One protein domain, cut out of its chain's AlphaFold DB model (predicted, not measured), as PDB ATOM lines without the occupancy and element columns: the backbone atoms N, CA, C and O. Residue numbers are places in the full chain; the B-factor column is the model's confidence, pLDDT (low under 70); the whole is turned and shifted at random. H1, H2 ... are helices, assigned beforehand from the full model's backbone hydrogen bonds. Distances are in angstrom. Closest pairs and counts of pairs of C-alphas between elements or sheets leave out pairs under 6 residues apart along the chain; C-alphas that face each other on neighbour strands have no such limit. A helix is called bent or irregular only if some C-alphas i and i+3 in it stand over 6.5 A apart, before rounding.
ATOM      1  N   ARG A  29      78.268 -66.174 -20.519       98.44
ATOM      2  CA  ARG A  29      79.336 -66.903 -21.223       98.44
ATOM      3  C   ARG A  29      79.814 -66.122 -22.443       98.44
ATOM      4  O   ARG A  29      81.019 -66.020 -22.661       98.44
ATOM      5  N   TYR A  30      78.890 -65.533 -23.204       98.50
ATOM      6  CA  TYR A  30      79.229 -64.693 -24.351       98.50
ATOM      7  C   TYR A  30      79.932 -63.407 -23.907       98.50
ATOM      8  O   TYR A  30      80.974 -63.058 -24.456       98.50
ATOM      9  N   GLN A  31      79.423 -62.728 -22.875       97.88
ATOM     10  CA  GLN A  31      80.031 -61.492 -22.367       97.88
ATOM     11  C   GLN A  31      81.463 -61.708 -21.865       97.88
ATOM     12  O   GLN A  31      82.344 -60.888 -22.146       97.88
ATOM     13  N   LYS A  32      81.710 -62.833 -21.180       98.06
ATOM     14  CA  LYS A  32      83.058 -63.266 -20.788       98.06
ATOM     15  C   LYS A  32      83.958 -63.417 -22.013       98.06
ATOM     16  O   LYS A  32      85.000 -62.773 -22.067       98.06
ATOM     17  N   LEU A  33      83.532 -64.182 -23.018       98.31
ATOM     18  CA  LEU A  33      84.329 -64.421 -24.225       98.31
ATOM     19  C   LEU A  33      84.557 -63.151 -25.053       98.31
ATOM     20  O   LEU A  33      85.634 -62.973 -25.608       98.31
ATOM     21  N   ARG A  34      83.585 -62.235 -25.110       97.62
ATOM     22  CA  ARG A  34      83.750 -60.913 -25.737       97.62
ATOM     23  C   ARG A  34      84.803 -60.078 -25.008       97.62
ATOM     24  O   ARG A  34      85.617 -59.426 -25.653       97.62
ATOM     25  N   THR A  35      84.807 -60.119 -23.678       97.38
ATOM     26  CA  THR A  35      85.799 -59.416 -22.847       97.38
ATOM     27  C   THR A  35      87.192 -60.022 -23.011       97.38
ATOM     28  O   THR A  35      88.158 -59.292 -23.213       97.38
ATOM     29  N   GLU A  36      87.297 -61.353 -22.985       97.44
ATOM     30  CA  GLU A  36      88.549 -62.084 -23.232       97.44
ATOM     31  C   GLU A  36      89.078 -61.824 -24.639       97.44
ATOM     32  O   GLU A  36      90.276 -61.602 -24.810       97.44
ATOM     33  N   TRP A  37      88.174 -61.749 -25.624       96.56
ATOM     34  CA  TRP A  37      88.506 -61.312 -26.966       96.56
ATOM     35  C   TRP A  37      89.133 -59.917 -26.840       96.56
ATOM     36  O   TRP A  37      90.319 -59.790 -27.101       96.56
ATOM     37  N   LEU A  38      88.430 -58.890 -26.361       97.31
ATOM     38  CA  LEU A  38      88.970 -57.518 -26.264       97.31
ATOM     39  C   LEU A  38      90.300 -57.387 -25.491       97.31
ATOM     40  O   LEU A  38      91.091 -56.488 -25.788       97.31
ATOM     41  N   ALA A  39      90.572 -58.280 -24.538       96.44
ATOM     42  CA  ALA A  39      91.841 -58.331 -23.817       96.44
ATOM     43  C   ALA A  39      93.025 -58.823 -24.679       96.44
ATOM     44  O   ALA A  39      94.162 -58.436 -24.418       96.44
ATOM     45  N   GLY A  40      92.778 -59.648 -25.700       89.62
ATOM     46  CA  GLY A  40      93.777 -60.059 -26.694       89.62
ATOM     47  C   GLY A  40      94.862 -61.028 -26.201       89.62
ATOM     48  O   GLY A  40      95.886 -61.158 -26.863       89.62
ATOM     49  N   ALA A  41      94.693 -61.654 -25.028       82.31
ATOM     50  CA  ALA A  41      95.754 -62.429 -24.371       82.31
ATOM     51  C   ALA A  41      95.891 -63.888 -24.864       82.31
ATOM     52  O   ALA A  41      97.003 -64.404 -24.894       82.31
ATOM     53  N   ASP A  42      94.792 -64.553 -25.244       91.00
ATOM     54  CA  ASP A  42      94.796 -65.908 -25.830       91.00
ATOM     55  C   ASP A  42      93.690 -66.038 -26.888       91.00
ATOM     56  O   ASP A  42      92.666 -66.707 -26.713       91.00
ATOM     57  N   ASP A  43      93.889 -65.348 -28.012       93.44
ATOM     58  CA  ASP A  43      92.888 -65.261 -29.077       93.44
ATOM     59  C   ASP A  43      92.489 -66.627 -29.629       93.44
ATOM     60  O   ASP A  43      91.327 -66.835 -29.972       93.44
ATOM     61  N   LEU A  44      93.420 -67.579 -29.717       96.00
ATOM     62  CA  LEU A  44      93.094 -68.895 -30.257       96.00
ATOM     63  C   LEU A  44      92.178 -69.681 -29.314       96.00
ATOM     64  O   LEU A  44      91.240 -70.324 -29.800       96.00
ATOM     65  N   ALA A  45      92.432 -69.652 -28.002       96.81
ATOM     66  CA  ALA A  45      91.537 -70.273 -27.031       96.81
ATOM     67  C   ALA A  45      90.171 -69.577 -27.028       96.81
ATOM     68  O   ALA A  45      89.154 -70.249 -27.203       96.81
ATOM     69  N   THR A  46      90.141 -68.241 -26.976       97.62
ATOM     70  CA  THR A  46      88.884 -67.479 -27.007       97.62
ATOM     71  C   THR A  46      88.061 -67.770 -28.264       97.62
ATOM     72  O   THR A  46      86.850 -67.957 -28.175       97.62
ATOM     73  N   LEU A  47      88.687 -67.866 -29.442       97.81
ATOM     74  CA  LEU A  47      87.986 -68.207 -30.688       97.81
ATOM     75  C   LEU A  47      87.406 -69.630 -30.667       97.81
ATOM     76  O   LEU A  47      86.321 -69.855 -31.207       97.81
ATOM     77  N   ARG A  48      88.104 -70.594 -30.055       97.94
ATOM     78  CA  ARG A  48      87.606 -71.971 -29.899       97.94
ATOM     79  C   ARG A  48      86.430 -72.040 -28.933       97.94
ATOM     80  O   ARG A  48      85.436 -72.687 -29.255       97.94
ATOM     81  N   ASP A  49      86.511 -71.340 -27.811       98.44
ATOM     82  CA  ASP A  49      85.431 -71.297 -26.824       98.44
ATOM     83  C   ASP A  49      84.206 -70.549 -27.369       98.44
ATOM     84  O   ASP A  49      83.069 -70.987 -27.182       98.44
ATOM     85  N   MET A  50      84.423 -69.485 -28.150       98.44
ATOM     86  CA  MET A  50      83.358 -68.814 -28.901       98.44
ATOM     87  C   MET A  50      82.700 -69.764 -29.908       98.44
ATOM     88  O   MET A  50      81.478 -69.762 -30.044       98.44
ATOM     89  N   ALA A  51      83.477 -70.611 -30.592       98.44
ATOM     90  CA  ALA A  51      82.937 -71.611 -31.513       98.44
ATOM     91  C   ALA A  51      82.148 -72.710 -30.785       98.44
ATOM     92  O   ALA A  51      81.120 -73.158 -31.296       98.44
ATOM     93  N   ALA A  52      82.572 -73.125 -29.588       98.31
ATOM     94  CA  ALA A  52      81.793 -74.028 -28.743       98.31
ATOM     95  C   ALA A  52      80.449 -73.388 -28.352       98.31
ATOM     96  O   ALA A  52      79.395 -73.980 -28.580       98.31
ATOM     97  N   LEU A  53      80.467 -72.132 -27.898       98.62
ATOM     98  CA  LEU A  53      79.252 -71.394 -27.548       98.62
ATOM     99  C   LEU A  53      78.319 -71.169 -28.758       98.62
ATOM    100  O   LEU A  53      77.095 -71.245 -28.635       98.62
ATOM    101  N   ALA A  54      78.878 -70.949 -29.949       98.50
ATOM    102  CA  ALA A  54      78.119 -70.869 -31.195       98.50
ATOM    103  C   ALA A  54      77.448 -72.208 -31.562       98.50
ATOM    104  O   ALA A  54      76.313 -72.212 -32.059       98.50
ATOM    105  N   ASN A  55      78.111 -73.343 -31.295       97.88
ATOM    106  CA  ASN A  55      77.534 -74.683 -31.461       97.88
ATOM    107  C   ASN A  55      76.394 -74.952 -30.467       97.88
ATOM    108  O   ASN A  55      75.397 -75.553 -30.869       97.88
ATOM    109  N   ASP A  56      76.489 -74.428 -29.243       97.75
ATOM    110  CA  ASP A  56      75.421 -74.466 -28.229       97.75
ATOM    111  C   ASP A  56      74.195 -73.604 -28.599       97.75
ATOM    112  O   ASP A  56      73.204 -73.569 -27.870       97.75
ATOM    113  N   GLY A  57      74.237 -72.905 -29.738       97.38
ATOM    114  CA  GLY A  57      73.112 -72.137 -30.266       97.38
ATOM    115  C   GLY A  57      73.096 -70.663 -29.866       97.38
ATOM    116  O   GLY A  57      72.119 -69.981 -30.169       97.38
ATOM    117  N   ASN A  58      74.154 -70.142 -29.237       98.56
ATOM    118  CA  ASN A  58      74.244 -68.712 -28.942       98.56
ATOM    119  C   ASN A  58      74.408 -67.907 -30.247       98.56
ATOM    120  O   ASN A  58      75.420 -68.023 -30.944       98.56
ATOM    121  N   VAL A  59      73.402 -67.097 -30.589       98.19
ATOM    122  CA  VAL A  59      73.357 -66.358 -31.862       98.19
ATOM    123  C   VAL A  59      74.397 -65.234 -31.885       98.19
ATOM    124  O   VAL A  59      75.069 -65.062 -32.899       98.19
ATOM    125  N   ALA A  60      74.618 -64.525 -30.777       98.12
ATOM    126  CA  ALA A  60      75.648 -63.487 -30.683       98.12
ATOM    127  C   ALA A  60      77.067 -64.030 -30.948       98.12
ATOM    128  O   ALA A  60      77.838 -63.409 -31.687       98.12
ATOM    129  N   ALA A  61      77.396 -65.225 -30.447       98.50
ATOM    130  CA  ALA A  61      78.657 -65.910 -30.739       98.50
ATOM    131  C   ALA A  61      78.787 -66.274 -32.231       98.50
ATOM    132  O   ALA A  61      79.847 -66.082 -32.831       98.50
ATOM    133  N   GLN A  62      77.700 -66.739 -32.858       98.19
ATOM    134  CA  GLN A  62      77.665 -67.030 -34.298       98.19
ATOM    135  C   GLN A  62      77.894 -65.762 -35.139       98.19
ATOM    136  O   GLN A  62      78.700 -65.775 -36.073       98.19
ATOM    137  N   VAL A  63      77.226 -64.655 -34.798       97.06
ATOM    138  CA  VAL A  63      77.413 -63.365 -35.484       97.06
ATOM    139  C   VAL A  63      78.833 -62.840 -35.285       97.06
ATOM    140  O   VAL A  63      79.476 -62.448 -36.258       97.06
ATOM    141  N   THR A  64      79.354 -62.913 -34.058       97.44
ATOM    142  CA  THR A  64      80.721 -62.490 -33.719       97.44
ATOM    143  C   THR A  64      81.761 -63.223 -34.555       97.44
ATOM    144  O   THR A  64      82.569 -62.582 -35.222       97.44
ATOM    145  N   LEU A  65      81.725 -64.560 -34.586       97.56
ATOM    146  CA  LEU A  65      82.671 -65.348 -35.384       97.56
ATOM    147  C   LEU A  65      82.550 -65.060 -36.879       97.56
ATOM    148  O   LEU A  65      83.553 -65.051 -37.587       97.56
ATOM    149  N   GLY A  66      81.330 -64.813 -37.349       94.94
ATOM    150  CA  GLY A  66      81.077 -64.416 -38.722       94.94
ATOM    151  C   GLY A  66      81.714 -63.078 -39.097       94.94
ATOM    152  O   GLY A  66      82.367 -62.982 -40.132       94.94
ATOM    153  N   LEU A  67      81.574 -62.060 -38.246       93.81
ATOM    154  CA  LEU A  67      82.217 -60.757 -38.442       93.81
ATOM    155  C   LEU A  67      83.747 -60.852 -38.334       93.81
ATOM    156  O   LEU A  67      84.451 -60.281 -39.167       93.81
ATOM    157  N   ILE A  68      84.267 -61.628 -37.374       95.19
ATOM    158  CA  ILE A  68      85.710 -61.897 -37.250       95.19
ATOM    159  C   ILE A  68      86.250 -62.543 -38.532       95.19
ATOM    160  O   ILE A  68      87.302 -62.127 -39.008       95.19
ATOM    161  N   GLU A  69      85.537 -63.511 -39.122       92.94
ATOM    162  CA  GLU A  69      85.957 -64.175 -40.369       92.94
ATOM    163  C   GLU A  69      86.124 -63.180 -41.537       92.94
ATOM    164  O   GLU A  69      87.025 -63.346 -42.361       92.94
ATOM    165  N   TYR A  70      85.300 -62.124 -41.603       87.81
ATOM    166  CA  TYR A  70      85.457 -61.046 -42.592       87.81
ATOM    167  C   TYR A  70      86.618 -60.100 -42.260       87.81
ATOM    168  O   TYR A  70      87.293 -59.596 -43.161       87.81
ATOM    169  N   ALA A  71      86.878 -59.863 -40.975       89.12
ATOM    170  CA  ALA A  71      87.928 -58.978 -40.491       89.12
ATOM    171  C   ALA A  71      89.269 -59.719 -40.346       89.12
ATOM    172  O   ALA A  71      89.841 -59.794 -39.256       89.12
ATOM    173  N   PHE A  72      89.794 -60.230 -41.466       87.31
ATOM    174  CA  PHE A  72      91.016 -61.045 -41.554       87.31
ATOM    175  C   PHE A  72      92.175 -60.633 -40.615       87.31
ATOM    176  O   PHE A  72      92.721 -61.514 -39.935       87.31
ATOM    177  N   PRO A  73      92.553 -59.338 -40.499       87.56
ATOM    178  CA  PRO A  73      93.613 -58.904 -39.585       87.56
ATOM    179  C   PRO A  73      93.430 -59.329 -38.124       87.56
ATOM    180  O   PRO A  73      94.423 -59.535 -37.428       87.56
ATOM    181  N   THR A  74      92.188 -59.502 -37.665       90.62
ATOM    182  CA  THR A  74      91.845 -59.736 -36.250       90.62
ATOM    183  C   THR A  74      92.044 -61.181 -35.794       90.62
ATOM    184  O   THR A  74      92.070 -61.439 -34.599       90.62
ATOM    185  N   HIS A  75      92.215 -62.133 -36.717       93.44
ATOM    186  CA  HIS A  75      92.356 -63.555 -36.369       93.44
ATOM    187  C   HIS A  75      93.457 -64.281 -37.146       93.44
ATOM    188  O   HIS A  75      93.882 -65.372 -36.749       93.44
ATOM    189  N   TYR A  76      93.916 -63.747 -38.282       92.56
ATOM    190  CA  TYR A  76      94.819 -64.494 -39.157       92.56
ATOM    191  C   TYR A  76      96.137 -64.868 -38.473       92.56
ATOM    192  O   TYR A  76      96.632 -65.972 -38.671       92.56
ATOM    193  N   TYR A  77      96.670 -63.996 -37.624       92.38
ATOM    194  CA  TYR A  77      97.934 -64.217 -36.919       92.38
ATOM    195  C   TYR A  77      97.943 -65.471 -36.022       92.38
ATOM    196  O   TYR A  77      98.959 -66.159 -35.965       92.38
ATOM    197  N   VAL A  78      96.801 -65.840 -35.427       94.12
ATOM    198  CA  VAL A  78      96.648 -67.079 -34.635       94.12
ATOM    199  C   VAL A  78      96.055 -68.249 -35.426       94.12
ATOM    200  O   VAL A  78      96.207 -69.408 -35.042       94.12
ATOM    201  N   THR A  79      95.386 -67.985 -36.553       94.50
ATOM    202  CA  THR A  79      94.686 -69.025 -37.337       94.50
ATOM    203  C   THR A  79      95.415 -69.470 -38.608       94.50
ATOM    204  O   THR A  79      95.048 -70.493 -39.199       94.50
ATOM    205  N   ASN A  80      96.450 -68.752 -39.058       91.69
ATOM    206  CA  ASN A  80      97.175 -69.058 -40.296       91.69
ATOM    207  C   ASN A  80      97.949 -70.386 -40.234       91.69
ATOM    208  O   ASN A  80      98.017 -71.085 -41.243       91.69
ATOM    209  N   ARG A  81      98.433 -70.768 -39.045       90.50
ATOM    210  CA  ARG A  81      99.165 -72.015 -38.761       90.50
ATOM    211  C   ARG A  81      98.259 -73.221 -38.511       90.50
ATOM    212  O   ARG A  81      98.745 -74.343 -38.428       90.50
ATOM    213  N   LEU A  82      96.951 -73.009 -38.376       95.00
ATOM    214  CA  LEU A  82      95.998 -74.097 -38.179       95.00
ATOM    215  C   LEU A  82      95.836 -74.928 -39.454       95.00
ATOM    216  O   LEU A  82      95.833 -74.393 -40.565       95.00
ATOM    217  N   SER A  83      95.592 -76.231 -39.279       95.19
ATOM    218  CA  SER A  83      95.121 -77.074 -40.378       95.19
ATOM    219  C   SER A  83      93.782 -76.547 -40.922       95.19
ATOM    220  O   SER A  83      93.011 -75.931 -40.172       95.19
ATOM    221  N   PRO A  84      93.448 -76.809 -42.201       92.62
ATOM    222  CA  PRO A  84      92.161 -76.412 -42.765       92.62
ATOM    223  C   PRO A  84      90.961 -76.880 -41.928       92.62
ATOM    224  O   PRO A  84      90.010 -76.124 -41.752       92.62
ATOM    225  N   ASP A  85      91.014 -78.090 -41.365       92.56
ATOM    226  CA  ASP A  85      89.945 -78.624 -40.512       92.56
ATOM    227  C   ASP A  85      89.829 -77.886 -39.177       92.56
ATOM    228  O   ASP A  85      88.722 -77.541 -38.769       92.56
ATOM    229  N   SER A  86      90.956 -77.547 -38.547       94.75
ATOM    230  CA  SER A  86      90.959 -76.772 -37.300       94.75
ATOM    231  C   SER A  86      90.425 -75.355 -37.511       94.75
ATOM    232  O   SER A  86      89.669 -74.849 -36.686       94.75
ATOM    233  N   ARG A  87      90.772 -74.711 -38.634       95.00
ATOM    234  CA  ARG A  87      90.236 -73.385 -38.977       95.00
ATOM    235  C   ARG A  87      88.735 -73.448 -39.269       95.00
ATOM    236  O   ARG A  87      87.991 -72.586 -38.809       95.00
ATOM    237  N   LYS A  88      88.280 -74.479 -39.993       94.31
ATOM    238  CA  LYS A  88      86.846 -74.711 -40.233       94.31
ATOM    239  C   LYS A  88      86.080 -74.905 -38.928       94.31
ATOM    240  O   LYS A  88      85.010 -74.332 -38.805       94.31
ATOM    241  N   ALA A  89      86.618 -75.651 -37.963       94.75
ATOM    242  CA  ALA A  89      85.953 -75.880 -36.678       94.75
ATOM    243  C   ALA A  89      85.685 -74.583 -35.887       94.75
ATOM    244  O   ALA A  89      84.737 -74.537 -35.111       94.75
ATOM    245  N   ILE A  90      86.483 -73.532 -36.109       97.12
ATOM    246  CA  ILE A  90      86.271 -72.210 -35.505       97.12
ATOM    247  C   ILE A  90      85.176 -71.440 -36.252       97.12
ATOM    248  O   ILE A  90      84.229 -70.961 -35.639       97.12
ATOM    249  N   PHE A  91      85.276 -71.320 -37.579       96.56
ATOM    250  CA  PHE A  91      84.430 -70.392 -38.350       96.56
ATOM    251  C   PHE A  91      83.191 -71.019 -38.997       96.56
ATOM    252  O   PHE A  91      82.392 -70.317 -39.622       96.56
ATOM    253  N   ARG A  92      83.012 -72.338 -38.887       96.62
ATOM    254  CA  ARG A  92      81.932 -73.067 -39.556       96.62
ATOM    255  C   ARG A  92      81.230 -74.012 -38.586       96.62
ATOM    256  O   ARG A  92      81.874 -74.796 -37.894       96.62
ATOM    257  N   LYS A  93      79.898 -74.037 -38.646       96.69
ATOM    258  CA  LYS A  93      79.101 -75.118 -38.061       96.69
ATOM    259  C   LYS A  93      79.396 -76.422 -38.803       96.69
ATOM    260  O   LYS A  93      79.290 -76.429 -40.039       96.69
ATOM    261  N   PRO A  94      79.717 -77.525 -38.105       92.31
ATOM    262  CA  PRO A  94      79.896 -78.824 -38.739       92.31
ATOM    263  C   PRO A  94      78.650 -79.232 -39.537       92.31
ATOM    264  O   PRO A  94      77.555 -79.360 -38.994       92.31
ATOM    265  N   ASN A  95      78.819 -79.397 -40.850       88.75
ATOM    266  CA  ASN A  95      77.793 -79.887 -41.769       88.75
ATOM    267  C   ASN A  95      78.462 -80.348 -43.074       88.75
ATOM    268  O   ASN A  95      78.876 -79.529 -43.903       88.75
ATOM    269  N   GLY A  96      78.619 -81.660 -43.239       85.12
ATOM    270  CA  GLY A  96      79.355 -82.230 -44.367       85.12
ATOM    271  C   GLY A  96      80.806 -81.728 -44.472       85.12
ATOM    272  O   GLY A  96      81.410 -81.277 -43.500       85.12
ATOM    273  N   ARG A  97      81.380 -81.803 -45.681       83.06
ATOM    274  CA  ARG A  97      82.810 -81.528 -45.941       83.06
ATOM    275  C   ARG A  97      83.234 -80.070 -45.701       83.06
ATOM    276  O   ARG A  97      84.378 -79.821 -45.314       83.06
ATOM    277  N   PHE A  98      82.341 -79.118 -45.972       85.31
ATOM    278  CA  PHE A  98      82.659 -77.684 -45.988       85.31
ATOM    279  C   PHE A  98      82.129 -76.916 -44.771       85.31
ATOM    280  O   PHE A  98      82.606 -75.815 -44.505       85.31
ATOM    281  N   GLY A  99      81.188 -77.493 -44.015       92.12
ATOM    282  CA  GLY A  99      80.495 -76.789 -42.940       92.12
ATOM    283  C   GLY A  99      79.620 -75.636 -43.441       92.12
ATOM    284  O   GLY A  99      79.563 -75.330 -44.636       92.12
ATOM    285  N   VAL A 100      78.923 -74.981 -42.515       95.25
ATOM    286  CA  VAL A 100      78.090 -73.802 -42.794       95.25
ATOM    287  C   VAL A 100      78.696 -72.574 -42.106       95.25
ATOM    288  O   VAL A 100      78.959 -72.658 -40.910       95.25
ATOM    289  N   PRO A 101      78.925 -71.441 -42.804       95.25
ATOM    290  CA  PRO A 101      79.368 -70.207 -42.149       95.25
ATOM    291  C   PRO A 101      78.393 -69.757 -41.068       95.25
ATOM    292  O   PRO A 101      77.179 -69.821 -41.268       95.25
ATOM    293  N   TRP A 102      78.928 -69.280 -39.945       96.88
ATOM    294  CA  TRP A 102      78.115 -68.915 -38.786       96.88
ATOM    295  C   TRP A 102      77.079 -67.830 -39.080       96.88
ATOM    296  O   TRP A 102      75.945 -67.971 -38.635       96.88
ATOM    297  N   ILE A 103      77.392 -66.840 -39.926       95.06
ATOM    298  CA  ILE A 103      76.404 -65.843 -40.380       95.06
ATOM    299  C   ILE A 103      75.173 -66.507 -41.011       95.06
ATOM    300  O   ILE A 103      74.047 -66.111 -40.729       95.06
ATOM    301  N   ARG A 104      75.353 -67.574 -41.800       95.25
ATOM    302  CA  ARG A 104      74.218 -68.300 -42.394       95.25
ATOM    303  C   ARG A 104      73.414 -69.066 -41.346       95.25
ATOM    304  O   ARG A 104      72.205 -69.196 -41.495       95.25
ATOM    305  N   VAL A 105      74.072 -69.591 -40.313       96.38
ATOM    306  CA  VAL A 105      73.398 -70.275 -39.197       96.38
ATOM    307  C   VAL A 105      72.580 -69.285 -38.368       96.38
ATOM    308  O   VAL A 105      71.465 -69.616 -37.975       96.38
ATOM    309  N   ALA A 106      73.110 -68.080 -38.153       96.56
ATOM    310  CA  ALA A 106      72.472 -67.027 -37.374       96.56
ATOM    311  C   ALA A 106      71.339 -66.309 -38.125       96.56
ATOM    312  O   ALA A 106      70.418 -65.816 -37.480       96.56
ATOM    313  N   ALA A 107      71.376 -66.259 -39.463       95.19
ATOM    314  CA  ALA A 107      70.438 -65.488 -40.290       95.19
ATOM    315  C   ALA A 107      68.941 -65.687 -39.960       95.19
ATOM    316  O   ALA A 107      68.232 -64.686 -39.891       95.19
ATOM    317  N   PRO A 108      68.430 -66.907 -39.687       94.50
ATOM    318  CA  PRO A 108      67.027 -67.089 -39.304       94.50
ATOM    319  C   PRO A 108      66.631 -66.418 -37.978       94.50
ATOM    320  O   PRO A 108      65.453 -66.150 -37.771       94.50
ATOM    321  N   ASN A 109      67.598 -66.151 -37.091       95.12
ATOM    322  CA  ASN A 109      67.379 -65.650 -35.728       95.12
ATOM    323  C   ASN A 109      68.049 -64.285 -35.474       95.12
ATOM    324  O   ASN A 109      68.087 -63.813 -34.341       95.12
ATOM    325  N   SER A 110      68.621 -63.654 -36.502       94.12
ATOM    326  CA  SER A 110      69.290 -62.360 -36.385       94.12
ATOM    327  C   SER A 110      69.121 -61.560 -37.677       94.12
ATOM    328  O   SER A 110      69.719 -61.920 -38.696       94.12
ATOM    329  N   PRO A 111      68.362 -60.445 -37.650       92.25
ATOM    330  CA  PRO A 111      68.260 -59.531 -38.786       92.25
ATOM    331  C   PRO A 111      69.625 -59.011 -39.246       92.25
ATOM    332  O   PRO A 111      69.868 -58.907 -40.444       92.25
ATOM    333  N   LEU A 112      70.545 -58.762 -38.306       92.31
ATOM    334  CA  LEU A 112      71.925 -58.387 -38.617       92.31
ATOM    335  C   LEU A 112      72.640 -59.495 -39.404       92.31
ATOM    336  O   LEU A 112      73.261 -59.220 -40.425       92.31
ATOM    337  N   ALA A 113      72.531 -60.756 -38.982       93.56
ATOM    338  CA  ALA A 113      73.135 -61.867 -39.717       93.56
ATOM    339  C   ALA A 113      72.502 -62.065 -41.102       93.56
ATOM    340  O   ALA A 113      73.215 -62.321 -42.072       93.56
ATOM    341  N   ALA A 114      71.181 -61.913 -41.214       92.19
ATOM    342  CA  ALA A 114      70.486 -61.950 -42.499       92.19
ATOM    343  C   ALA A 114      70.953 -60.822 -43.432       92.19
ATOM    344  O   ALA A 114      71.116 -61.052 -44.626       92.19
ATOM    345  N   LEU A 115      71.230 -59.635 -42.889       91.19
ATOM    346  CA  LEU A 115      71.789 -58.514 -43.638       91.19
ATOM    347  C   LEU A 115      73.246 -58.759 -44.062       91.19
ATOM    348  O   LEU A 115      73.627 -58.413 -45.172       91.19
ATOM    349  N   LEU A 116      74.065 -59.386 -43.215       90.62
ATOM    350  CA  LEU A 116      75.452 -59.738 -43.548       90.62
ATOM    351  C   LEU A 116      75.548 -60.831 -44.628       90.62
ATOM    352  O   LEU A 116      76.588 -60.981 -45.276       90.62
ATOM    353  N   MET A 117      74.476 -61.597 -44.848       88.19
ATOM    354  CA  MET A 117      74.374 -62.501 -45.987       88.19
ATOM    355  C   MET A 117      74.223 -61.688 -47.276       88.19
ATOM    356  O   MET A 117      73.146 -61.208 -47.612       88.19
TER     357      MET A 117
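What this domain is: This is residues 29 to 117 of the 335 residues of an uncharacterized protein of Sulfitobacter pseudonitzschiae (UniProt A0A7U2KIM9). A compact helical body is built round the longest helix, H2, with H1 folded back beside it as a hairpin and H3 and H5 crossing it. A second, smaller hairpin, H6 with H7, packs through H6 on H3 toward one end of the body, while little H4 lies by the first residues of H2. The printed part has 89 residues with seven named helices, H1 to H7 in chain order, and no named strand; its class is all helix. It is compact, with a radius of gyration of the C-alphas of 12.1 A, and a rounded outline spanning 32 by 30 by 22 A.

How they stand to each other: Begin at H2, residues 43 to 55, the hub, which touches four other helices. Look back to H1, residues 29 to 39: it touches H2 as a hairpin, opposite ways at a shallow tilt of 21 degrees, the closest C-alphas being those of Leu 33 and Thr 46, 6.2 A apart. H3, residues 59 to 70, touches H2 with residues 60 to 65 alone, at a steep tilt of 46 degrees; the closest C-alphas, of Ala 54 and Gln 62, are 5.0 A apart. H5, residues 84 to 91, touches residues 47 to 51 of H2 alone, at a steep tilt of 68 degrees, only just short of about perpendicular; the closest C-alphas, of Ala 51 and Ile 90, are 5.2 A apart. H4, residues 76 to 79, only just touches H2, with 3 pairs of C-alphas within 8 A, the closest those of Leu 44 and Val 78 at 5.9 A. Farther out, H6, residues 102 to 109, touches H3 at a steep tilt of 38 degrees, the closest C-alphas being those of Gln 62 and Trp 102, 4.9 A apart. H7, residues 111 to 116, touches H6 as a hairpin, with the closest C-alphas, of Ala 107 and Ala 114, 4.2 A apart. H7 and H2 are apart. In H1, H2, H3, H5 and H7 every O i to N i+4 pair is within hydrogen-bond range; in H6 2 of 4 are, and H4 is too short for such a pair.

Where its parts are: Find C-alpha 43 at (92.888, -65.261, -29.077); from there H2 runs 18.2 A to C-alpha 55. H1 begins at C-alpha 29, (79.336, -66.903, -21.223), and is 15.4 A long; H3 is 17.0 A long. H6 is irregular, with C-alphas 105 and 108 standing 7.1 A apart. H7 ends at C-alpha 116, (75.452, -59.738, -43.548).

The domain as a whole: The C-alphas farthest apart are those of Ala 39 and Gly 96, 33.9 A. The printed part has no cut and no long link; residues 92 to 93 pair antiparallel with 100 to 101. Mean pLDDT of the printed part is 94.5, and no printed residue is under 70.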